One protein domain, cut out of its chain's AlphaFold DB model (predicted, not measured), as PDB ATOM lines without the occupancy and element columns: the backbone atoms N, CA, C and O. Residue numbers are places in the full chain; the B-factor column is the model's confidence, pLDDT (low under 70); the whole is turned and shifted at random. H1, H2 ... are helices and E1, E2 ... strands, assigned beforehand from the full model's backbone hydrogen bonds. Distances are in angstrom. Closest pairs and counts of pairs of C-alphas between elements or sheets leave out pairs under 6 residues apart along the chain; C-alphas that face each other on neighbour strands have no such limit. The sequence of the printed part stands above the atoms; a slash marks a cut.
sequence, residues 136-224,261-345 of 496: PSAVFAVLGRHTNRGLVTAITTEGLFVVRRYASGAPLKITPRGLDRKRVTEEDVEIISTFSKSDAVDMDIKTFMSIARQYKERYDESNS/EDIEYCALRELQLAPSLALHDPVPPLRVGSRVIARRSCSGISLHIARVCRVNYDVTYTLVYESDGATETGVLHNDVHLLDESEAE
ATOM      1  N   PRO A 136     124.030 -13.318  17.741       64.56
ATOM      2  CA  PRO A 136     123.189 -13.279  16.539       64.56
ATOM      3  C   PRO A 136     124.018 -13.235  15.249       64.56
ATOM      4  O   PRO A 136     123.718 -13.940  14.288       64.56
ATOM      5  N   SER A 137     125.094 -12.441  15.252       69.20
ATOM      6  CA  SER A 137     126.032 -12.316  14.134       69.20
ATOM      7  C   SER A 137     126.648 -13.658  13.758       69.20
ATOM      8  O   SER A 137     126.663 -14.005  12.582       69.20
ATOM      9  N   ALA A 138     127.117 -14.431  14.741       73.27
ATOM     10  CA  ALA A 138     127.766 -15.712  14.496       73.27
ATOM     11  C   ALA A 138     126.779 -16.813  14.053       73.27
ATOM     12  O   ALA A 138     127.162 -17.672  13.263       73.27
ATOM     13  N   VAL A 139     125.498 -16.760  14.440       74.01
ATOM     14  CA  VAL A 139     124.489 -17.698  13.902       74.01
ATOM     15  C   VAL A 139     124.104 -17.398  12.457       74.01
ATOM     16  O   VAL A 139     123.912 -18.335  11.676       74.01
ATOM     17  N   PHE A 140     124.023 -16.124  12.067       80.01
ATOM     18  CA  PHE A 140     123.854 -15.772  10.655       80.01
ATOM     19  C   PHE A 140     125.149 -15.892   9.850       80.01
ATOM     20  O   PHE A 140     125.071 -15.991   8.634       80.01
ATOM     21  N   ALA A 141     126.324 -15.930  10.485       78.10
ATOM     22  CA  ALA A 141     127.597 -16.167   9.802       78.10
ATOM     23  C   ALA A 141     127.740 -17.594   9.256       78.10
ATOM     24  O   ALA A 141     128.615 -17.847   8.430       78.10
ATOM     25  N   VAL A 142     126.888 -18.523   9.702       81.88
ATOM     26  CA  VAL A 142     126.886 -19.903   9.214       81.88
ATOM     27  C   VAL A 142     126.511 -19.932   7.731       81.88
ATOM     28  O   VAL A 142     125.413 -19.528   7.339       81.88
ATOM     29  N   LEU A 143     127.426 -20.444   6.905       86.25
ATOM     30  CA  LEU A 143     127.195 -20.658   5.481       86.25
ATOM     31  C   LEU A 143     125.967 -21.555   5.272       86.25
ATOM     32  O   LEU A 143     125.844 -22.604   5.891       86.25
ATOM     33  N   GLY A 144     125.056 -21.138   4.396       89.02
ATOM     34  CA  GLY A 144     123.807 -21.844   4.124       89.02
ATOM     35  C   GLY A 144     122.677 -21.554   5.116       89.02
ATOM     36  O   GLY A 144     121.572 -22.050   4.899       89.02
ATOM     37  N   ARG A 145     122.882 -20.722   6.153       89.80
ATOM     38  CA  ARG A 145     121.842 -20.413   7.149       89.80
ATOM     39  C   ARG A 145     120.571 -19.864   6.501       89.80
ATOM     40  O   ARG A 145     120.589 -18.831   5.832       89.80
ATOM     41  N   HIS A 146     119.449 -20.512   6.805       91.09
ATOM     42  CA  HIS A 146     118.114 -20.054   6.446       91.09
ATOM     43  C   HIS A 146     117.698 -18.821   7.257       91.09
ATOM     44  O   HIS A 146     117.556 -18.859   8.481       91.09
ATOM     45  N   THR A 147     117.430 -17.726   6.553       88.52
ATOM     46  CA  THR A 147     116.903 -16.478   7.126       88.52
ATOM     47  C   THR A 147     115.517 -16.164   6.571       88.52
ATOM     48  O   THR A 147     115.027 -16.824   5.653       88.52
ATOM     49  N   ASN A 148     114.887 -15.110   7.083       87.54
ATOM     50  CA  ASN A 148     113.720 -14.459   6.482       87.54
ATOM     51  C   ASN A 148     113.953 -13.922   5.049       87.54
ATOM     52  O   ASN A 148     112.971 -13.716   4.340       87.54
ATOM     53  N   ARG A 149     115.206 -13.673   4.636       89.60
ATOM     54  CA  ARG A 149     115.572 -13.097   3.324       89.60
ATOM     55  C   ARG A 149     116.004 -14.142   2.293       89.60
ATOM     56  O   ARG A 149     115.702 -14.002   1.111       89.60
ATOM     57  N   GLY A 150     116.695 -15.184   2.739       92.81
ATOM     58  CA  GLY A 150     117.354 -16.159   1.870       92.81
ATOM     59  C   GLY A 150     118.349 -17.037   2.626       92.81
ATOM     60  O   GLY A 150     118.309 -17.110   3.857       92.81
ATOM     61  N   LEU A 151     119.256 -17.663   1.881       93.13
ATOM     62  CA  LEU A 151     120.407 -18.405   2.397       93.13
ATOM     63  C   LEU A 151     121.617 -17.477   2.525       93.13
ATOM     64  O   LEU A 151     122.000 -16.837   1.542       93.13
ATOM     65  N   VAL A 152     122.266 -17.427   3.690       92.10
ATOM     66  CA  VAL A 152     123.544 -16.704   3.814       92.10
ATOM     67  C   VAL A 152     124.624 -17.438   3.021       92.10
ATOM     68  O   VAL A 152     124.811 -18.637   3.182       92.10
ATOM     69  N   THR A 153     125.319 -16.719   2.143       90.52
ATOM     70  CA  THR A 153     126.335 -17.250   1.218       90.52
ATOM     71  C   THR A 153     127.748 -16.764   1.562       90.52
ATOM     72  O   THR A 153     128.712 -17.461   1.269       90.52
ATOM     73  N   ALA A 154     127.878 -15.590   2.189       90.02
ATOM     74  CA  ALA A 154     129.137 -15.039   2.704       90.02
ATOM     75  C   ALA A 154     128.876 -13.865   3.669       90.02
ATOM     76  O   ALA A 154     127.737 -13.408   3.810       90.02
ATOM     77  N   ILE A 155     129.940 -13.332   4.273       86.12
ATOM     78  CA  ILE A 155     129.971 -12.014   4.922       86.12
ATOM     79  C   ILE A 155     131.071 -11.184   4.242       86.12
ATOM     80  O   ILE A 155     132.127 -11.722   3.917       86.12
ATOM     81  N   THR A 156     130.826  -9.896   3.991       85.05
ATOM     82  CA  THR A 156     131.833  -8.970   3.446       85.05
ATOM     83  C   THR A 156     132.814  -8.503   4.526       85.05
ATOM     84  O   THR A 156     132.535  -8.595   5.720       85.05
ATOM     85  N   THR A 157     133.947  -7.926   4.127       79.42
ATOM     86  CA  THR A 157     134.893  -7.260   5.045       79.42
ATOM     87  C   THR A 157     134.245  -6.144   5.881       79.42
ATOM     88  O   THR A 157     134.650  -5.915   7.013       79.42
ATOM     89  N   GLU A 158     133.188  -5.510   5.364       81.07
ATOM     90  CA  GLU A 158     132.367  -4.496   6.050       81.07
ATOM     91  C   GLU A 158     131.341  -5.087   7.046       81.07
ATOM     92  O   GLU A 158     130.593  -4.347   7.685       81.07
ATOM     93  N   GLY A 159     131.244  -6.416   7.165       79.31
ATOM     94  CA  GLY A 159     130.277  -7.089   8.040       79.31
ATOM     95  C   GLY A 159     128.849  -7.181   7.482       79.31
ATOM     96  O   GLY A 159     127.918  -7.486   8.233       79.31
ATOM     97  N   LEU A 160     128.647  -6.939   6.180       86.10
ATOM     98  CA  LEU A 160     127.358  -7.158   5.514       86.10
ATOM     99  C   LEU A 160     127.200  -8.625   5.113       86.10
ATOM    100  O   LEU A 160     128.118  -9.247   4.580       86.10
ATOM    101  N   PHE A 161     126.009  -9.176   5.318       88.27
ATOM    102  CA  PHE A 161     125.688 -10.549   4.948       88.27
ATOM    103  C   PHE A 161     125.301 -10.608   3.472       88.27
ATOM    104  O   PHE A 161     124.390  -9.905   3.032       88.27
ATOM    105  N   VAL A 162     125.965 -11.478   2.717       92.35
ATOM    106  CA  VAL A 162     125.626 -11.791   1.327       92.35
ATOM    107  C   VAL A 162     124.589 -12.905   1.346       92.35
ATOM    108  O   VAL A 162     124.875 -14.009   1.812       92.35
ATOM    109  N   VAL A 163     123.383 -12.634   0.858       93.11
ATOM    110  CA  VAL A 163     122.234 -13.542   0.948       93.11
ATOM    111  C   VAL A 163     121.725 -13.897  -0.444       93.11
ATOM    112  O   VAL A 163     121.324 -13.020  -1.204       93.11
ATOM    113  N   ARG A 164     121.664 -15.191  -0.764       93.13
ATOM    114  CA  ARG A 164     120.962 -15.695  -1.948       93.13
ATOM    115  C   ARG A 164     119.479 -15.836  -1.624       93.13
ATOM    116  O   ARG A 164     119.108 -16.622  -0.750       93.13
ATOM    117  N   ARG A 165     118.626 -15.078  -2.311       92.53
ATOM    118  CA  ARG A 165     117.166 -15.132  -2.143       92.53
ATOM    119  C   ARG A 165     116.613 -16.518  -2.471       92.53
ATOM    120  O   ARG A 165     117.143 -17.240  -3.312       92.53
ATOM    121  N   TYR A 166     115.508 -16.880  -1.824       90.34
ATOM    122  CA  TYR A 166     114.748 -18.072  -2.203       90.34
ATOM    123  C   TYR A 166     114.086 -17.859  -3.569       90.34
ATOM    124  O   TYR A 166     113.399 -16.856  -3.754       90.34
ATOM    125  N   ALA A 167     114.195 -18.830  -4.480       85.24
ATOM    126  CA  ALA A 167     113.532 -18.782  -5.791       85.24
ATOM    127  C   ALA A 167     111.991 -18.678  -5.690       85.24
ATOM    128  O   ALA A 167     111.330 -18.118  -6.557       85.24
ATOM    129  N   SER A 168     111.415 -19.178  -4.594       83.22
ATOM    130  CA  SER A 168     109.996 -19.062  -4.226       83.22
ATOM    131  C   SER A 168     109.610 -17.712  -3.594       83.22
ATOM    132  O   SER A 168     108.438 -17.489  -3.289       83.22
ATOM    133  N   GLY A 169     110.582 -16.840  -3.305       85.21
ATOM    134  CA  GLY A 169     110.402 -15.600  -2.543       85.21
ATOM    135  C   GLY A 169     110.180 -15.777  -1.032       85.21
ATOM    136  O   GLY A 169     110.016 -14.779  -0.331       85.21
ATOM    137  N   ALA A 170     110.169 -17.007  -0.502       87.79
ATOM    138  CA  ALA A 170     109.955 -17.273   0.923       87.79
ATOM    139  C   ALA A 170     110.675 -18.552   1.409       87.79
ATOM    140  O   ALA A 170     110.807 -19.499   0.633       87.79
ATOM    141  N   PRO A 171     111.070 -18.636   2.697       87.63
ATOM    142  CA  PRO A 171     111.659 -19.852   3.255       87.63
ATOM    143  C   PRO A 171     110.733 -21.059   3.104       87.63
ATOM    144  O   PRO A 171     109.519 -20.943   3.306       87.63
ATOM    145  N   LEU A 172     111.322 -22.226   2.834       90.48
ATOM    146  CA  LEU A 172     110.613 -23.503   2.749       90.48
ATOM    147  C   LEU A 172     109.852 -23.809   4.047       90.48
ATOM    148  O   LEU A 172     110.354 -23.584   5.153       90.48
ATOM    149  N   LYS A 173     108.633 -24.337   3.912       89.97
ATOM    150  CA  LYS A 173     107.751 -24.707   5.023       89.97
ATOM    151  C   LYS A 173     106.993 -25.979   4.690       89.97
ATOM    152  O   LYS A 173     106.625 -26.200   3.539       89.97
ATOM    153  N   ILE A 174     106.689 -26.755   5.720       87.11
ATOM    154  CA  ILE A 174     105.739 -27.858   5.619       87.11
ATOM    155  C   ILE A 174     104.331 -27.259   5.506       87.11
ATOM    156  O   ILE A 174     103.980 -26.330   6.237       87.11
ATOM    157  N   THR A 175     103.527 -27.775   4.577       79.66
ATOM    158  CA  THR A 175     102.127 -27.361   4.419       79.66
ATOM    159  C   THR A 175     101.243 -28.306   5.236       79.66
ATOM    160  O   THR A 175     101.123 -29.467   4.855       79.66
ATOM    161  N   PRO A 176     100.616 -27.861   6.341       72.05
ATOM    162  CA  PRO A 176      99.777 -28.737   7.152       72.05
ATOM    163  C   PRO A 176      98.517 -29.151   6.382       72.05
ATOM    164  O   PRO A 176      97.734 -28.299   5.952       72.05
ATOM    165  N   ARG A 177      98.303 -30.463   6.238       65.67
ATOM    166  CA  ARG A 177      97.116 -31.061   5.607       65.67
ATOM    167  C   ARG A 177      96.178 -31.674   6.655       65.67
ATOM    168  O   ARG A 177      96.579 -31.982   7.771       65.67
ATOM    169  N   GLY A 178      94.914 -31.865   6.276       59.34
ATOM    170  CA  GLY A 178      93.926 -32.594   7.079       59.34
ATOM    171  C   GLY A 178      93.445 -31.888   8.357       59.34
ATOM    172  O   GLY A 178      93.575 -30.672   8.527       59.34
ATOM    173  N   LEU A 179      92.822 -32.680   9.238       59.77
ATOM    174  CA  LEU A 179      92.311 -32.237  10.541       59.77
ATOM    175  C   LEU A 179      93.437 -32.105  11.580       59.77
ATOM    176  O   LEU A 179      93.488 -31.104  12.295       59.77
ATOM    177  N   ASP A 180      94.358 -33.075  11.636       62.07
ATOM    178  CA  ASP A 180      95.546 -33.006  12.493       62.07
ATOM    179  C   ASP A 180      96.673 -32.227  11.803       62.07
ATOM    180  O   ASP A 180      97.618 -32.782  11.248       62.07
ATOM    181  N   ARG A 181      96.574 -30.897  11.882       64.84
ATOM    182  CA  ARG A 181      97.553 -29.948  11.325       64.84
ATOM    183  C   ARG A 181      98.960 -30.041  11.937       64.84
ATOM    184  O   ARG A 181      99.795 -29.212  11.585       64.84
ATOM    185  N   LYS A 182      99.219 -30.964  12.871       71.41
ATOM    186  CA  LYS A 182     100.522 -31.148  13.528       71.41
ATOM    187  C   LYS A 182     101.377 -32.256  12.910       71.41
ATOM    188  O   LYS A 182     102.559 -32.321  13.251       71.41
ATOM    189  N   ARG A 183     100.798 -33.106  12.051       77.39
ATOM    190  CA  ARG A 183     101.468 -34.240  11.397       77.39
ATOM    191  C   ARG A 183     101.678 -33.986   9.906       77.39
ATOM    192  O   ARG A 183     100.890 -33.293   9.264       77.39
ATOM    193  N   VAL A 184     102.724 -34.598   9.363       84.98
ATOM    194  CA  VAL A 184     102.983 -34.693   7.920       84.98
ATOM    195  C   VAL A 184     102.353 -35.983   7.400       84.98
ATOM    196  O   VAL A 184     102.331 -36.979   8.123       84.98
ATOM    197  N   THR A 185     101.807 -35.975   6.183       86.21
ATOM    198  CA  THR A 185     101.269 -37.202   5.577       86.21
ATOM    199  C   THR A 185     102.391 -38.043   4.972       86.21
ATOM    200  O   THR A 185     103.419 -37.505   4.567       86.21
ATOM    201  N   GLU A 186     102.199 -39.360   4.895       87.23
ATOM    202  CA  GLU A 186     103.174 -40.273   4.283       87.23
ATOM    203  C   GLU A 186     103.433 -39.912   2.808       87.23
ATOM    204  O   GLU A 186     104.586 -39.835   2.395       87.23
ATOM    205  N   GLU A 187     102.386 -39.517   2.069       88.14
ATOM    206  CA  GLU A 187     102.486 -38.961   0.710       88.14
ATOM    207  C   GLU A 187     103.420 -37.736   0.634       88.14
ATOM    208  O   GLU A 187     104.267 -37.649  -0.252       88.14
ATOM    209  N   ASP A 188     103.292 -36.775   1.562       89.09
ATOM    210  CA  ASP A 188     104.167 -35.594   1.591       89.09
ATOM    211  C   ASP A 188     105.627 -35.991   1.904       89.09
ATOM    212  O   ASP A 188     106.556 -35.393   1.355       89.09
ATOM    213  N   VAL A 189     105.848 -37.004   2.754       91.55
ATOM    214  CA  VAL A 189     107.188 -37.543   3.064       91.55
ATOM    215  C   VAL A 189     107.801 -38.225   1.838       91.55
ATOM    216  O   VAL A 189     108.967 -37.970   1.529       91.55
ATOM    217  N   GLU A 190     107.039 -39.033   1.099       92.72
ATOM    218  CA  GLU A 190     107.493 -39.641  -0.158       92.72
ATOM    219  C   GLU A 190     107.849 -38.578  -1.203       92.72
ATOM    220  O   GLU A 190     108.952 -38.613  -1.751       92.72
ATOM    221  N   ILE A 191     106.987 -37.575  -1.409       92.85
ATOM    222  CA  ILE A 191     107.234 -36.462  -2.341       92.85
ATOM    223  C   ILE A 191     108.529 -35.718  -1.980       92.85
ATOM    224  O   ILE A 191     109.345 -35.443  -2.863       92.85
ATOM    225  N   ILE A 192     108.757 -35.423  -0.696       93.75
ATOM    226  CA  ILE A 192     109.994 -34.782  -0.220       93.75
ATOM    227  C   ILE A 192     111.210 -35.700  -0.438       93.75
ATOM    228  O   ILE A 192     112.253 -35.232  -0.903       93.75
ATOM    229  N   SER A 193     111.094 -37.004  -0.165       94.07
ATOM    230  CA  SER A 193     112.174 -37.983  -0.387       94.07
ATOM    231  C   SER A 193     112.554 -38.104  -1.866       94.07
ATOM    232  O   SER A 193     113.737 -38.143  -2.201       94.07
ATOM    233  N   THR A 194     111.569 -38.121  -2.768       93.99
ATOM    234  CA  THR A 194     111.800 -38.169  -4.218       93.99
ATOM    235  C   THR A 194     112.381 -36.855  -4.739       93.99
ATOM    236  O   THR A 194     113.360 -36.874  -5.483       93.99
ATOM    237  N   PHE A 195     111.823 -35.704  -4.346       93.70
ATOM    238  CA  PHE A 195     112.262 -34.410  -4.873       93.70
ATOM    239  C   PHE A 195     113.659 -34.007  -4.379       93.70
ATOM    240  O   PHE A 195     114.460 -33.515  -5.172       93.70
ATOM    241  N   SER A 196     114.001 -34.301  -3.119       94.30
ATOM    242  CA  SER A 196     115.341 -34.052  -2.555       94.30
ATOM    243  C   SER A 196     116.473 -34.842  -3.226       94.30
ATOM    244  O   SER A 196     117.633 -34.460  -3.091       94.30
ATOM    245  N   LYS A 197     116.143 -35.900  -3.979       94.01
ATOM    246  CA  LYS A 197     117.068 -36.721  -4.782       94.01
ATOM    247  C   LYS A 197     117.099 -36.331  -6.268       94.01
ATOM    248  O   LYS A 197     117.727 -37.022  -7.062       94.01
ATOM    249  N   SER A 198     116.392 -35.270  -6.666       94.32
ATOM    250  CA  SER A 198     116.319 -34.845  -8.068       94.32
ATOM    251  C   SER A 198     117.543 -34.034  -8.507       94.32
ATOM    252  O   SER A 198     118.096 -33.252  -7.732       94.32
ATOM    253  N   ASP A 199     117.898 -34.140  -9.792       93.28
ATOM    254  CA  ASP A 199     119.002 -33.383 -10.407       93.28
ATOM    255  C   ASP A 199     118.865 -31.863 -10.201       93.28
ATOM    256  O   ASP A 199     119.858 -31.147 -10.107       93.28
ATOM    257  N   ALA A 200     117.633 -31.351 -10.092       92.59
ATOM    258  CA  ALA A 200     117.373 -29.940  -9.812       92.59
ATOM    259  C   ALA A 200     117.921 -29.498  -8.442       92.59
ATOM    260  O   ALA A 200     118.437 -28.388  -8.319       92.59
ATOM    261  N   VAL A 201     117.837 -30.362  -7.425       92.39
ATOM    262  CA  VAL A 201     118.337 -30.090  -6.068       92.39
ATOM    263  C   VAL A 201     119.858 -30.209  -6.012       92.39
ATOM    264  O   VAL A 201     120.510 -29.347  -5.425       92.39
ATOM    265  N   ASP A 202     120.434 -31.208  -6.679       91.89
ATOM    266  CA  ASP A 202     121.888 -31.345  -6.826       91.89
ATOM    267  C   ASP A 202     122.503 -30.146  -7.579       91.89
ATOM    268  O   ASP A 202     123.490 -29.559  -7.128       91.89
ATOM    269  N   MET A 203     121.871 -29.689  -8.668       91.38
ATOM    270  CA  MET A 203     122.272 -28.461  -9.366       91.38
ATOM    271  C   MET A 203     122.137 -27.204  -8.495       91.38
ATOM    272  O   MET A 203     123.018 -26.342  -8.556       91.38
ATOM    273  N   ASP A 204     121.089 -27.077  -7.670       90.90
ATOM    274  CA  ASP A 204     120.923 -25.939  -6.752       90.90
ATOM    275  C   ASP A 204     122.046 -25.888  -5.704       90.90
ATOM    276  O   ASP A 204     122.677 -24.842  -5.521       90.90
ATOM    277  N   ILE A 205     122.361 -27.035  -5.091       91.82
ATOM    278  CA  ILE A 205     123.444 -27.178  -4.108       91.82
ATOM    279  C   ILE A 205     124.802 -26.877  -4.758       91.82
ATOM    280  O   ILE A 205     125.579 -26.082  -4.223       91.82
ATOM    281  N   LYS A 206     125.089 -27.438  -5.941       91.78
ATOM    282  CA  LYS A 206     126.324 -27.155  -6.701       91.78
ATOM    283  C   LYS A 206     126.454 -25.675  -7.061       91.78
ATOM    284  O   LYS A 206     127.542 -25.110  -6.936       91.78
ATOM    285  N   THR A 207     125.355 -25.036  -7.458       90.23
ATOM    286  CA  THR A 207     125.317 -23.602  -7.778       90.23
ATOM    287  C   THR A 207     125.593 -22.759  -6.537       90.23
ATOM    288  O   THR A 207     126.463 -21.889  -6.578       90.23
ATOM    289  N   PHE A 208     124.932 -23.051  -5.412       91.81
ATOM    290  CA  PHE A 208     125.189 -22.377  -4.139       91.81
ATOM    291  C   PHE A 208     126.660 -22.505  -3.715       91.81
ATOM    292  O   PHE A 208     127.306 -21.499  -3.427       91.81
ATOM    293  N   MET A 209     127.213 -23.722  -3.742       90.88
ATOM    294  CA  MET A 209     128.603 -23.985  -3.350       90.88
ATOM    295  C   MET A 209     129.617 -23.300  -4.276       90.88
ATOM    296  O   MET A 209     130.680 -22.884  -3.818       90.88
ATOM    297  N   SER A 210     129.297 -23.142  -5.564       90.40
ATOM    298  CA  SER A 210     130.114 -22.364  -6.504       90.40
ATOM    299  C   SER A 210     130.148 -20.877  -6.133       90.40
ATOM    300  O   SER A 210     131.228 -20.291  -6.058       90.40
ATOM    301  N   ILE A 211     128.992 -20.279  -5.818       88.79
ATOM    302  CA  ILE A 211     128.906 -18.870  -5.400       88.79
ATOM    303  C   ILE A 211     129.634 -18.665  -4.062       88.79
ATOM    304  O   ILE A 211     130.437 -17.743  -3.939       88.79
ATOM    305  N   ALA A 212     129.412 -19.543  -3.078       88.01
ATOM    306  CA  ALA A 212     130.080 -19.477  -1.776       88.01
ATOM    307  C   ALA A 212     131.614 -19.520  -1.908       88.01
ATOM    308  O   ALA A 212     132.316 -18.721  -1.287       88.01
ATOM    309  N   ARG A 213     132.135 -20.403  -2.774       89.44
ATOM    310  CA  ARG A 213     133.574 -20.504  -3.050       89.44
ATOM    311  C   ARG A 213     134.137 -19.220  -3.667       89.44
ATOM    312  O   ARG A 213     135.136 -18.723  -3.166       89.44
ATOM    313  N   GLN A 214     133.455 -18.636  -4.656       87.95
ATOM    314  CA  GLN A 214     133.877 -17.372  -5.283       87.95
ATOM    315  C   GLN A 214     133.945 -16.206  -4.285       87.95
ATOM    316  O   GLN A 214     134.823 -15.351  -4.388       87.95
ATOM    317  N   TYR A 215     133.030 -16.140  -3.311       85.96
ATOM    318  CA  TYR A 215     133.104 -15.120  -2.259       85.96
ATOM    319  C   TYR A 215     134.236 -15.380  -1.258       85.96
ATOM    320  O   TYR A 215     134.844 -14.415  -0.799       85.96
ATOM    321  N   LYS A 216     134.555 -16.648  -0.954       83.59
ATOM    322  CA  LYS A 216     135.730 -16.997  -0.142       83.59
ATOM    323  C   LYS A 216     137.031 -16.586  -0.844       83.59
ATOM    324  O   LYS A 216     137.839 -15.894  -0.241       83.59
ATOM    325  N   GLU A 217     137.186 -16.939  -2.118       86.27
ATOM    326  CA  GLU A 217     138.368 -16.602  -2.928       86.27
ATOM    327  C   GLU A 217     138.617 -15.081  -2.954       86.27
ATOM    328  O   GLU A 217     139.717 -14.637  -2.641       86.27
ATOM    329  N   ARG A 218     137.574 -14.266  -3.181       80.24
ATOM    330  CA  ARG A 218     137.665 -12.790  -3.110       80.24
ATOM    331  C   ARG A 218     138.065 -12.258  -1.732       80.24
ATOM    332  O   ARG A 218     138.764 -11.249  -1.642       80.24
ATOM    333  N   TYR A 219     137.581 -12.884  -0.659       78.29
ATOM    334  CA  TYR A 219     137.933 -12.491   0.707       78.29
ATOM    335  C   TYR A 219     139.421 -12.756   0.972       78.29
ATOM    336  O   TYR A 219     140.137 -11.855   1.419       78.29
ATOM    337  N   ASP A 220     139.898 -13.946   0.604       80.06
ATOM    338  CA  ASP A 220     141.297 -14.355   0.744       80.06
ATOM    339  C   ASP A 220     142.232 -13.458  -0.103       80.06
ATOM    340  O   ASP A 220     143.248 -12.975   0.407       80.06
ATOM    341  N   GLU A 221     141.852 -13.125  -1.346       81.12
ATOM    342  CA  GLU A 221     142.554 -12.145  -2.196       81.12
ATOM    343  C   GLU A 221     142.671 -10.773  -1.509       81.12
ATOM    344  O   GLU A 221     143.778 -10.238  -1.386       81.12
ATOM    345  N   SER A 222     141.560 -10.229  -0.996       72.60
ATOM    346  CA  SER A 222     141.527  -8.901  -0.361       72.60
ATOM    347  C   SER A 222     142.379  -8.800   0.912       72.60
ATOM    348  O   SER A 222     142.973  -7.752   1.171       72.60
ATOM    349  N   ASN A 223     142.505  -9.893   1.671       66.74
ATOM    350  CA  ASN A 223     143.389  -9.956   2.836       66.74
ATOM    351  C   ASN A 223     144.863 -10.147   2.442       66.74
ATOM    352  O   ASN A 223     145.745  -9.613   3.114       66.74
ATOM    353  N   SER A 224     145.149 -10.875   1.356       64.05
ATOM    354  CA  SER A 224     146.528 -11.126   0.910       64.05
ATOM    355  C   SER A 224     147.254  -9.867   0.414       64.05
ATOM    356  O   SER A 224     148.460  -9.736   0.614       64.05
ATOM    357  N   GLU A 261     121.485 -12.526 -10.213       64.58
ATOM    358  CA  GLU A 261     120.342 -11.610 -10.010       64.58
ATOM    359  C   GLU A 261     119.602 -11.834  -8.669       64.58
ATOM    360  O   GLU A 261     118.867 -10.964  -8.201       64.58
ATOM    361  N   ASP A 262     119.866 -12.968  -8.007       82.56
ATOM    362  CA  ASP A 262     119.273 -13.399  -6.738       82.56
ATOM    363  C   ASP A 262     120.062 -12.999  -5.471       82.56
ATOM    364  O   ASP A 262     119.660 -13.380  -4.367       82.56
ATOM    365  N   ILE A 263     121.185 -12.275  -5.581       90.09
ATOM    366  CA  ILE A 263     122.005 -11.871  -4.421       90.09
ATOM    367  C   ILE A 263     121.535 -10.530  -3.826       90.09
ATOM    368  O   ILE A 263     121.446  -9.515  -4.514       90.09
ATOM    369  N   GLU A 264     121.290 -10.511  -2.515       91.45
ATOM    370  CA  GLU A 264     120.986  -9.329  -1.698       91.45
ATOM    371  C   GLU A 264     122.077  -9.137  -0.632       91.45
ATOM    372  O   GLU A 264     122.531 -10.102  -0.020       91.45
ATOM    373  N   TYR A 265     122.487  -7.891  -0.389       91.69
ATOM    374  CA  TYR A 265     123.358  -7.534   0.732       91.69
ATOM    375  C   TYR A 265     122.480  -7.039   1.885       91.69
ATOM    376  O   TYR A 265     121.690  -6.112   1.701       91.69
ATOM    377  N   CYS A 266     122.593  -7.661   3.058       87.80
ATOM    378  CA  CYS A 266     121.771  -7.358   4.229       87.80
ATOM    379  C   CYS A 266     122.634  -6.971   5.433       87.80
ATOM    380  O   CYS A 266     123.622  -7.638   5.746       87.80
ATOM    381  N   ALA A 267     122.210  -5.956   6.184       83.85
ATOM    382  CA  ALA A 267     122.745  -5.721   7.522       83.85
ATOM    383  C   ALA A 267     122.146  -6.727   8.524       83.85
ATOM    384  O   ALA A 267     121.004  -7.165   8.370       83.85
ATOM    385  N   LEU A 268     122.863  -7.027   9.614       76.09
ATOM    386  CA  LEU A 268     122.428  -7.968  10.663       76.09
ATOM    387  C   LEU A 268     120.972  -7.760  11.123       76.09
ATOM    388  O   LEU A 268     120.213  -8.709  11.277       76.09
ATOM    389  N   ARG A 269     120.567  -6.498  11.304       76.28
ATOM    390  CA  ARG A 269     119.219  -6.085  11.744       76.28
ATOM    391  C   ARG A 269     118.084  -6.433  10.766       76.28
ATOM    392  O   ARG A 269     116.917  -6.422  11.154       76.28
ATOM    393  N   GLU A 270     118.404  -6.644   9.490       82.49
ATOM    394  CA  GLU A 270     117.446  -6.995   8.433       82.49
ATOM    395  C   GLU A 270     117.233  -8.512   8.345       82.49
ATOM    396  O   GLU A 270     116.194  -8.960   7.836       82.49
ATOM    397  N   LEU A 271     118.186  -9.275   8.894       81.38
ATOM    398  CA  LEU A 271     118.114 -10.713   9.060       81.38
ATOM    399  C   LEU A 271     117.328 -11.091  10.313       81.38
ATOM    400  O   LEU A 271     117.421 -10.498  11.387       81.38
ATOM    401  N   GLN A 272     116.526 -12.127  10.147       83.41
ATOM    402  CA  GLN A 272     115.813 -12.832  11.195       83.41
ATOM    403  C   GLN A 272     115.882 -14.318  10.855       83.41
ATOM    404  O   GLN A 272     116.062 -14.676   9.687       83.41
ATOM    405  N   LEU A 273     115.701 -15.186  11.849       83.90
ATOM    406  CA  LEU A 273     115.508 -16.607  11.571       83.90
ATOM    407  C   LEU A 273     114.341 -16.793  10.586       83.90
ATOM    408  O   LEU A 273     113.358 -16.038  10.608       83.90
ATOM    409  N   ALA A 274     114.443 -17.794   9.709       84.51
ATOM    410  CA  ALA A 274     113.272 -18.272   8.980       84.51
ATOM    411  C   ALA A 274     112.168 -18.673   9.989       84.51
ATOM    412  O   ALA A 274     112.496 -19.032  11.113       84.51
ATOM    413  N   PRO A 275     110.869 -18.640   9.650       82.27
ATOM    414  CA  PRO A 275     109.830 -19.131  10.561       82.27
ATOM    415  C   PRO A 275     110.051 -20.612  10.897       82.27
ATOM    416  O   PRO A 275     110.467 -21.345   9.996       82.27
ATOM    417  N   SER A 276     109.729 -21.067  12.111       85.37
ATOM    418  CA  SER A 276     109.935 -22.472  12.494       85.37
ATOM    419  C   SER A 276     109.329 -23.452  11.484       85.37
ATOM    420  O   SER A 276     108.233 -23.233  10.947       85.37
ATOM    421  N   LEU A 277     110.080 -24.510  11.172       89.20
ATOM    422  CA  LEU A 277     109.628 -25.605  10.318       89.20
ATOM    423  C   LEU A 277     108.612 -26.504  11.044       89.20
ATOM    424  O   LEU A 277     107.787 -27.144  10.390       89.20
ATOM    425  N   ALA A 278     108.639 -26.528  12.380       86.76
ATOM    426  CA  ALA A 278     107.768 -27.369  13.184       86.76
ATOM    427  C   ALA A 278     106.296 -26.914  13.138       86.76
ATOM    428  O   ALA A 278     105.953 -25.746  13.339       86.76
ATOM    429  N   LEU A 279     105.398 -27.879  12.914       83.73
ATOM    430  CA  LEU A 279     103.948 -27.656  12.853       83.73
ATOM    431  C   LEU A 279     103.269 -27.496  14.228       83.73
ATOM    432  O   LEU A 279     102.078 -27.184  14.300       83.73
ATOM    433  N   HIS A 280     103.988 -27.745  15.321       75.26
ATOM    434  CA  HIS A 280     103.463 -27.773  16.683       75.26
ATOM    435  C   HIS A 280     104.435 -27.104  17.657       75.26
ATOM    436  O   HIS A 280     105.633 -27.128  17.422       75.26
ATOM    437  N   ASP A 281     103.915 -26.557  18.759       69.95
ATOM    438  CA  ASP A 281     104.692 -25.957  19.848       69.95
ATOM    439  C   ASP A 281     104.040 -26.309  21.207       69.95
ATOM    440  O   ASP A 281     102.820 -26.539  21.242       69.95
ATOM    441  N   PRO A 282     104.800 -26.318  22.320       69.13
ATOM    442  CA  PRO A 282     106.263 -26.302  22.353       69.13
ATOM    443  C   PRO A 282     106.841 -27.628  21.849       69.13
ATOM    444  O   PRO A 282     106.208 -28.681  21.959       69.13
ATOM    445  N   VAL A 283     108.056 -27.572  21.312       74.09
ATOM    446  CA  VAL A 283     108.786 -28.753  20.845       74.09
ATOM    447  C   VAL A 283     109.907 -29.045  21.853       74.09
ATOM    448  O   VAL A 283     110.673 -28.135  22.191       74.09
ATOM    449  N   PRO A 284     110.001 -30.272  22.399       80.45
ATOM    450  CA  PRO A 284     111.167 -30.671  23.178       80.45
ATOM    451  C   PRO A 284     112.396 -30.806  22.256       80.45
ATOM    452  O   PRO A 284     112.237 -30.995  21.047       80.45
ATOM    453  N   PRO A 285     113.627 -30.750  22.791       86.73
ATOM    454  CA  PRO A 285     114.812 -31.160  22.048       86.73
ATOM    455  C   PRO A 285     114.613 -32.555  21.448       86.73
ATOM    456  O   PRO A 285     114.117 -33.458  22.121       86.73
ATOM    457  N   LEU A 286     114.972 -32.724  20.176       91.91
ATOM    458  CA  LEU A 286     114.884 -34.019  19.512       91.91
ATOM    459  C   LEU A 286     115.981 -34.939  20.058       91.91
ATOM    460  O   LEU A 286     117.035 -34.467  20.489       91.91
ATOM    461  N   ARG A 287     115.727 -36.245  20.036       94.39
ATOM    462  CA  ARG A 287     116.646 -37.271  20.540       94.39
ATOM    463  C   ARG A 287     117.527 -37.779  19.394       94.39
ATOM    464  O   ARG A 287     117.173 -37.645  18.221       94.39
ATOM    465  N   VAL A 288     118.695 -38.339  19.708       97.01
ATOM    466  CA  VAL A 288     119.506 -39.021  18.684       97.01
ATOM    467  C   VAL A 288     118.722 -40.217  18.145       97.01
ATOM    468  O   VAL A 288     117.973 -40.843  18.884       97.01
ATOM    469  N   GLY A 289     118.830 -40.496  16.848       96.76
ATOM    470  CA  GLY A 289     118.041 -41.506  16.139       96.76
ATOM    471  C   GLY A 289     116.708 -40.986  15.590       96.76
ATOM    472  O   GLY A 289     116.191 -41.572  14.638       96.76
ATOM    473  N   SER A 290     116.185 -39.853  16.091       96.96
ATOM    474  CA  SER A 290     114.969 -39.225  15.551       96.96
ATOM    475  C   SER A 290     115.098 -38.935  14.052       96.96
ATOM    476  O   SER A 290     116.074 -38.329  13.593       96.96
ATOM    477  N   ARG A 291     114.070 -39.319  13.293       96.79
ATOM    478  CA  ARG A 291     113.917 -39.020  11.869       96.79
ATOM    479  C   ARG A 291     113.178 -37.695  11.712       96.79
ATOM    480  O   ARG A 291     112.147 -37.468  12.349       96.79
ATOM    481  N   VAL A 292     113.697 -36.809  10.871       96.39
ATOM    482  CA  VAL A 292     113.233 -35.421  10.746       96.39
ATOM    483  C   VAL A 292     113.082 -35.001   9.289       96.39
ATOM    484  O   VAL A 292     113.788 -35.500   8.414       96.39
ATOM    485  N   ILE A 293     112.211 -34.027   9.038       96.48
ATOM    486  CA  ILE A 293     112.356 -33.134   7.884       96.48
ATOM    487  C   ILE A 293     113.216 -31.958   8.335       96.48
ATOM    488  O   ILE A 293     112.959 -31.381   9.391       96.48
ATOM    489  N   ALA A 294     114.194 -31.571   7.527       96.35
ATOM    490  CA  ALA A 294     115.033 -30.408   7.766       96.35
ATOM    491  C   ALA A 294     115.065 -29.473   6.551       96.35
ATOM    492  O   ALA A 294     114.904 -29.901   5.400       96.35
ATOM    493  N   ARG A 295     115.332 -28.190   6.805       94.96
ATOM    494  CA  ARG A 295     115.949 -27.319   5.807       94.96
ATOM    495  C   ARG A 295     117.451 -27.594   5.822       94.96
ATOM    496  O   ARG A 295     118.053 -27.590   6.892       94.96
ATOM    497  N   ARG A 296     118.018 -27.889   4.657       93.46
ATOM    498  CA  ARG A 296     119.427 -28.250   4.493       93.46
ATOM    499  C   ARG A 296     120.217 -27.040   4.019       93.46
ATOM    500  O   ARG A 296     119.788 -26.387   3.062       93.46
ATOM    501  N   SER A 297     121.378 -26.787   4.619       87.97
ATOM    502  CA  SER A 297     122.289 -25.746   4.136       87.97
ATOM    503  C   SER A 297     122.577 -25.931   2.645       87.97
ATOM    504  O   SER A 297     122.636 -27.048   2.129       87.97
ATOM    505  N   CYS A 298     122.728 -24.820   1.926       87.68
ATOM    506  CA  CYS A 298     122.920 -24.786   0.470       87.68
ATOM    507  C   CYS A 298     121.688 -25.150  -0.390       87.68
ATOM    508  O   CYS A 298     121.765 -24.967  -1.604       87.68
ATOM    509  N   SER A 299     120.563 -25.614   0.177       90.63
ATOM    510  CA  SER A 299     119.351 -25.974  -0.583       90.63
ATOM    511  C   SER A 299     118.223 -24.957  -0.380       90.63
ATOM    512  O   SER A 299     117.607 -24.872   0.684       90.63
ATOM    513  N   GLY A 300     117.923 -24.168  -1.415       87.84
ATOM    514  CA  GLY A 300     116.866 -23.150  -1.361       87.84
ATOM    515  C   GLY A 300     115.481 -23.670  -1.752       87.84
ATOM    516  O   GLY A 300     114.481 -23.002  -1.482       87.84
ATOM    517  N   ILE A 301     115.429 -24.836  -2.408       90.22
ATOM    518  CA  ILE A 301     114.258 -25.295  -3.172       90.22
ATOM    519  C   ILE A 301     113.594 -26.576  -2.647       90.22
ATOM    520  O   ILE A 301     112.423 -26.793  -2.947       90.22
ATOM    521  N   SER A 302     114.291 -27.405  -1.862       92.79
ATOM    522  CA  SER A 302     113.756 -28.664  -1.324       92.79
ATOM    523  C   SER A 302     113.961 -28.776   0.180       92.79
ATOM    524  O   SER A 302     115.000 -28.396   0.715       92.79
ATOM    525  N   LEU A 303     112.972 -29.351   0.861       95.94
ATOM    526  CA  LEU A 303     113.176 -29.929   2.186       95.94
ATOM    527  C   LEU A 303     113.887 -31.280   2.030       95.94
ATOM    528  O   LEU A 303     113.841 -31.880   0.956       95.94
ATOM    529  N   HIS A 304     114.548 -31.755   3.082       96.80
ATOM    530  CA  HIS A 304     115.285 -33.023   3.069       96.80
ATOM    531  C   HIS A 304     114.882 -33.875   4.269       96.80
ATOM    532  O   HIS A 304     114.600 -33.334   5.338       96.80
ATOM    533  N   ILE A 305     114.871 -35.198   4.105       97.17
ATOM    534  CA  ILE A 305     114.715 -36.126   5.231       97.17
ATOM    535  C   ILE A 305     116.101 -36.438   5.787       97.17
ATOM    536  O   ILE A 305     117.037 -36.694   5.026       97.17
ATOM    537  N   ALA A 306     116.228 -36.415   7.108       97.64
ATOM    538  CA  ALA A 306     117.471 -36.694   7.804       97.64
ATOM    539  C   ALA A 306     117.238 -37.478   9.096       97.64
ATOM    540  O   ALA A 306     116.113 -37.586   9.591       97.64
ATOM    541  N   ARG A 307     118.328 -37.974   9.673       97.87
ATOM    542  CA  ARG A 307     118.373 -38.537  11.024       97.87
ATOM    543  C   ARG A 307     119.274 -37.695  11.911       97.87
ATOM    544  O   ARG A 307     120.350 -37.278  11.486       97.87
ATOM    545  N   VAL A 308     118.830 -37.453  13.138       97.89
ATOM    546  CA  VAL A 308     119.622 -36.781  14.171       97.89
ATOM    547  C   VAL A 308     120.696 -37.745  14.666       97.89
ATOM    548  O   VAL A 308     120.357 -38.792  15.209       97.89
ATOM    549  N   CYS A 309     121.977 -37.407  14.510       96.73
ATOM    550  CA  CYS A 309     123.088 -38.223  15.022       96.73
ATOM    551  C   CYS A 309     123.775 -37.607  16.251       96.73
ATOM    552  O   CYS A 309     124.419 -38.322  17.011       96.73
ATOM    553  N   ARG A 310     123.628 -36.293  16.475       96.40
ATOM    554  CA  ARG A 310     124.153 -35.586  17.655       96.40
ATOM    555  C   ARG A 310     123.279 -34.391  18.006       96.40
ATOM    556  O   ARG A 310     122.740 -33.734  17.113       96.40
ATOM    557  N   VAL A 311     123.178 -34.093  19.298       93.23
ATOM    558  CA  VAL A 311     122.392 -32.979  19.843       93.23
ATOM    559  C   VAL A 311     123.221 -32.246  20.889       93.23
ATOM    560  O   VAL A 311     123.722 -32.867  21.828       93.23
ATOM    561  N   ASN A 312     123.348 -30.930  20.741       88.81
ATOM    562  CA  ASN A 312     124.123 -30.069  21.637       88.81
ATOM    563  C   ASN A 312     123.235 -29.388  22.694       88.81
ATOM    564  O   ASN A 312     122.015 -29.322  22.544       88.81
ATOM    565  N   TYR A 313     123.831 -28.832  23.757       83.49
ATOM    566  CA  TYR A 313     123.085 -28.175  24.843       83.49
ATOM    567  C   TYR A 313     122.282 -26.957  24.389       83.49
ATOM    568  O   TYR A 313     121.274 -26.640  25.008       83.49
ATOM    569  N   ASP A 314     122.712 -26.266  23.332       75.99
ATOM    570  CA  ASP A 314     121.980 -25.169  22.688       75.99
ATOM    571  C   ASP A 314     120.829 -25.653  21.792       75.99
ATOM    572  O   ASP A 314     119.972 -24.863  21.400       75.99
ATOM    573  N   VAL A 315     120.761 -26.964  21.550       85.02
ATOM    574  CA  VAL A 315     119.818 -27.647  20.664       85.02
ATOM    575  C   VAL A 315     120.030 -27.271  19.191       85.02
ATOM    576  O   VAL A 315     119.105 -27.209  18.376       85.02
ATOM    577  N   THR A 316     121.298 -27.077  18.835       87.58
ATOM    578  CA  THR A 316     121.782 -27.381  17.491       87.58
ATOM    579  C   THR A 316     121.929 -28.892  17.303       87.58
ATOM    580  O   THR A 316     122.224 -29.643  18.240       87.58
ATOM    581  N   TYR A 317     121.720 -29.337  16.067       92.87
ATOM    582  CA  TYR A 317     121.771 -30.738  15.667       92.87
ATOM    583  C   TYR A 317     122.940 -30.997  14.725       92.87
ATOM    584  O   TYR A 317     123.328 -30.131  13.937       92.87
ATOM    585  N   THR A 318     123.458 -32.223  14.770       95.69
ATOM    586  CA  THR A 318     124.119 -32.821  13.607       95.69
ATOM    587  C   THR A 318     123.151 -33.803  12.961       95.69
ATOM    588  O   THR A 318     122.560 -34.639  13.652       95.69
ATOM    589  N   LEU A 319     122.962 -33.659  11.653       97.54
ATOM    590  CA  LEU A 319     122.032 -34.438  10.845       97.54
ATOM    591  C   LEU A 319     122.785 -35.232   9.781       97.54
ATOM    592  O   LEU A 319     123.730 -34.713   9.192       97.54
ATOM    593  N   VAL A 320     122.316 -36.444   9.485       97.65
ATOM    594  CA  VAL A 320     122.729 -37.234   8.312       97.65
ATOM    595  C   VAL A 320     121.544 -37.347   7.357       97.65
ATOM    596  O   VAL A 320     120.473 -37.811   7.757       97.65
ATOM    597  N   TYR A 321     121.708 -36.909   6.109       97.11
ATOM    598  CA  TYR A 321     120.630 -36.851   5.116       97.11
ATOM    599  C   TYR A 321     120.385 -38.190   4.406       97.11
ATOM    600  O   TYR A 321     121.314 -38.843   3.941       97.11
ATOM    601  N   GLU A 322     119.116 -38.580   4.249       95.91
ATOM    602  CA  GLU A 322     118.720 -39.819   3.548       95.91
ATOM    603  C   GLU A 322     118.819 -39.720   2.012       95.91
ATOM    604  O   GLU A 322     118.629 -40.717   1.307       95.91
ATOM    605  N   SER A 323     119.055 -38.521   1.471       93.58
ATOM    606  CA  SER A 323     119.210 -38.286   0.031       93.58
ATOM    607  C   SER A 323     120.566 -38.755  -0.496       93.58
ATOM    608  O   SER A 323     120.614 -39.369  -1.560       93.58
ATOM    609  N   ASP A 324     121.638 -38.496   0.252       93.27
ATOM    610  CA  ASP A 324     123.031 -38.651  -0.184       93.27
ATOM    611  C   ASP A 324     124.009 -39.089   0.927       93.27
ATOM    612  O   ASP A 324     125.197 -39.259   0.661       93.27
ATOM    613  N   GLY A 325     123.545 -39.273   2.169       94.08
ATOM    614  CA  GLY A 325     124.394 -39.617   3.317       94.08
ATOM    615  C   GLY A 325     125.258 -38.462   3.834       94.08
ATOM    616  O   GLY A 325     126.081 -38.669   4.727       94.08
ATOM    617  N   ALA A 326     125.095 -37.247   3.301       93.79
ATOM    618  CA  ALA A 326     125.862 -36.092   3.744       93.79
ATOM    619  C   ALA A 326     125.536 -35.735   5.201       93.79
ATOM    620  O   ALA A 326     124.385 -35.818   5.633       93.79
ATOM    621  N   THR A 327     126.558 -35.305   5.942       94.94
ATOM    622  CA  THR A 327     126.426 -34.859   7.334       94.94
ATOM    623  C   THR A 327     126.475 -33.332   7.409       94.94
ATOM    624  O   THR A 327     127.342 -32.713   6.795       94.94
ATOM    625  N   GLU A 328     125.569 -32.721   8.171       93.91
ATOM    626  CA  GLU A 328     125.537 -31.277   8.440       93.91
ATOM    627  C   GLU A 328     125.488 -31.018   9.947       93.91
ATOM    628  O   GLU A 328     124.639 -31.562  10.652       93.91
ATOM    629  N   THR A 329     126.405 -30.189  10.444       91.28
ATOM    630  CA  THR A 329     126.527 -29.773  11.848       91.28
ATOM    631  C   THR A 329     125.906 -28.390  12.063       91.28
ATOM    632  O   THR A 329     125.861 -27.562  11.157       91.28
ATOM    633  N   GLY A 330     125.437 -28.095  13.280       86.11
ATOM    634  CA  GLY A 330     124.935 -26.754  13.609       86.11
ATOM    635  C   GLY A 330     123.557 -26.427  13.016       86.11
ATOM    636  O   GLY A 330     123.192 -25.250  12.903       86.11
ATOM    637  N   VAL A 331     122.769 -27.439  12.636       90.14
ATOM    638  CA  VAL A 331     121.392 -27.237  12.158       90.14
ATOM    639  C   VAL A 331     120.544 -26.739  13.328       90.14
ATOM    640  O   VAL A 331     120.538 -27.350  14.395       90.14
ATOM    641  N   LEU A 332     119.849 -25.611  13.163       87.24
ATOM    642  CA  LEU A 332     119.034 -25.032  14.233       87.24
ATOM    643  C   LEU A 332     117.734 -25.816  14.404       87.24
ATOM    644  O   LEU A 332     117.131 -26.258  13.428       87.24
ATOM    645  N   HIS A 333     117.223 -25.866  15.632       86.36
ATOM    646  CA  HIS A 333     115.909 -26.444  15.910       86.36
ATOM    647  C   HIS A 333     114.761 -25.819  15.097       86.36
ATOM    648  O   HIS A 333     113.839 -26.505  14.668       86.36
ATOM    649  N   ASN A 334     114.857 -24.519  14.819       86.05
ATOM    650  CA  ASN A 334     113.931 -23.782  13.962       86.05
ATOM    651  C   ASN A 334     113.847 -24.327  12.516       86.05
ATOM    652  O   ASN A 334     112.860 -24.096  11.814       86.05
ATOM    653  N   ASP A 335     114.882 -25.032  12.060       91.17
ATOM    654  CA  ASP A 335     115.004 -25.561  10.703       91.17
ATOM    655  C   ASP A 335     114.664 -27.061  10.608       91.17
ATOM    656  O   ASP A 335     114.797 -27.629   9.526       91.17
ATOM    657  N   VAL A 336     114.172 -27.696  11.685       92.58
ATOM    658  CA  VAL A 336     113.778 -29.120  11.713       92.58
ATOM    659  C   VAL A 336     112.327 -29.345  12.158       92.58
ATOM    660  O   VAL A 336     111.718 -28.532  12.850       92.58
ATOM    661  N   HIS A 337     111.762 -30.483  11.763       93.37
ATOM    662  CA  HIS A 337     110.475 -30.994  12.224       93.37
ATOM    663  C   HIS A 337     110.555 -32.511  12.416       93.37
ATOM    664  O   HIS A 337     110.990 -33.229  11.517       93.37
ATOM    665  N   LEU A 338     110.117 -32.995  13.578       93.55
ATOM    666  CA  LEU A 338     110.081 -34.418  13.904       93.55
ATOM    667  C   LEU A 338     109.085 -35.173  13.010       93.55
ATOM    668  O   LEU A 338     107.910 -34.813  12.968       93.55
ATOM    669  N   LEU A 339     109.552 -36.233  12.344       92.37
ATOM    670  CA  LEU A 339     108.698 -37.221  11.675       92.37
ATOM    671  C   LEU A 339     108.438 -38.425  12.574       92.37
ATOM    672  O   LEU A 339     107.291 -38.834  12.735       92.37
ATOM    673  N   ASP A 340     109.508 -38.993  13.131       91.73
ATOM    674  CA  ASP A 340     109.463 -40.212  13.932       91.73
ATOM    675  C   ASP A 340     110.585 -40.232  14.982       91.73
ATOM    676  O   ASP A 340     111.687 -39.723  14.765       91.73
ATOM    677  N   GLU A 341     110.293 -40.831  16.130       91.63
ATOM    678  CA  GLU A 341     111.203 -41.024  17.261       91.63
ATOM    679  C   GLU A 341     111.209 -42.475  17.780       91.63
ATOM    680  O   GLU A 341     111.718 -42.735  18.870       91.63
ATOM    681  N   SER A 342     110.656 -43.421  17.010       91.69
ATOM    682  CA  SER A 342     110.548 -44.839  17.386       91.69
ATOM    683  C   SER A 342     111.909 -45.527  17.539       91.69
ATOM    684  O   SER A 342     112.061 -46.409  18.377       91.69
ATOM    685  N   GLU A 343     112.902 -45.099  16.757       90.53
ATOM    686  CA  GLU A 343     114.292 -45.583  16.804       90.53
ATOM    687  C   GLU A 343     115.221 -44.653  17.610       90.53
ATOM    688  O   GLU A 343     116.443 -44.777  17.527       90.53
ATOM    689  N   ALA A 344     114.672 -43.684  18.350       94.26
ATOM    690  CA  ALA A 344     115.473 -42.683  19.045       94.26
ATOM    691  C   ALA A 344     115.948 -43.141  20.439       94.26
ATOM    692  O   ALA A 344     115.178 -43.743  21.194       94.26
ATOM    693  N   GLU A 345     117.187 -42.778  20.793       94.17
ATOM    694  CA  GLU A 345     117.816 -42.991  22.108       94.17
ATOM    695  C   GLU A 345     116.914 -42.503  23.248       94.17
ATOM    696  O   GLU A 345     116.148 -41.550  23.081       94.17
TER     697      GLU A 345
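AT A GLANCE: This is residues 136 to 224 and 261 to 345 of the 496 residues of an uncharacterized protein of Trypanosoma brucei brucei (strain 927/4 GUTat10.1) (UniProt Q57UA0). Two lobes follow each other along the longest axis: one is a strongly twisted sheet of five strands, E7 E6 E5 E4 E8, with H2 over E5, and the other is a small sheet of three strands, E1 E2 E3, with the long helix H3 over one face. H1 only grazes the small sheet, and two long stretches with no named element, residues 166 to 185 and 267 to 290, run between the lobes. The printed part has 174 residues with three named helices and eight named strands, in the order H1 E1 E2 H2 H3 E3 E4 E5 E6 E7 E8; both sheets are antiparallel and the class is mixed, helices and strands. It is compact, with a radius of gyration of the C-alphas of 16.4 A, and spans 53 by 35 by 29 A.

HOW THE PARTS SIT: H1, residues 136 to 140, comes closest to E1, residues 150 to 155, at the C-alphas of Phe 140 and Val 152, 6.9 A apart. E1 and E2, residues 161 to 165, form a hairpin, with N 151 and O 164 2.8 A apart. H2, residues 186 to 195, and H3, residues 199 to 224, are close but not clearly touching, at a steep tilt of 55 degrees; their closest C-alphas, Phe 195 and Val 201, are 7.5 A apart. H3 runs along E1 at 7 degrees on the local plane, at a height over the sheet of 9.8 A, making two layers, helix on one face of a sheet; the closest C-alphas, Thr 153 and Ala 212, are 5.3 A apart. E3, residues 263 to 266, is antiparallel to E2, with N 163 and O 264 2.8 A apart. E4, residues 291 to 295, E5, residues 303 to 312, E6, residues 316 to 321, and E7, residues 327 to 332, make a meander, each strand the antiparallel neighbour of the one before; N 294 and O 304, N 307 and O 320, and N 328 and O 319 are 2.8, 2.9 and 2.9 A apart. E5 bends by 79 degrees at residue 309. H2 comes closest to E5 at the C-alphas of Ile 192 and Leu 303, 6.3 A apart. E8, residues 336 to 340, is antiparallel to E4, with N 293 and O 337 2.9 A apart. In H1, H2 and H3 every O i to N i+4 pair is within hydrogen-bond range.

IN THESE COORDINATES: H1 begins at C-alpha 136, (123.189, -13.279, 16.539). H3 is 37.2 A long and ends at C-alpha 224, (146.528, -11.126, 0.910). E5 is 22.3 A long, E6 15.6 A and H2 14.2 A. E8 ends at C-alpha 340, (109.463, -40.212, 13.932).

THE WHOLE: The two C-alphas farthest apart, Leu 179 and Ser 224, are 59.0 A apart. Residues 225 to 260 are not printed, and C-alphas 224 and 261 are 28.4 A apart across the cut. The links E2 to H2 and E3 to E4 are long. Mean pLDDT of the printed part is 87.2; 12 residues are under 70, among them 177 to 181.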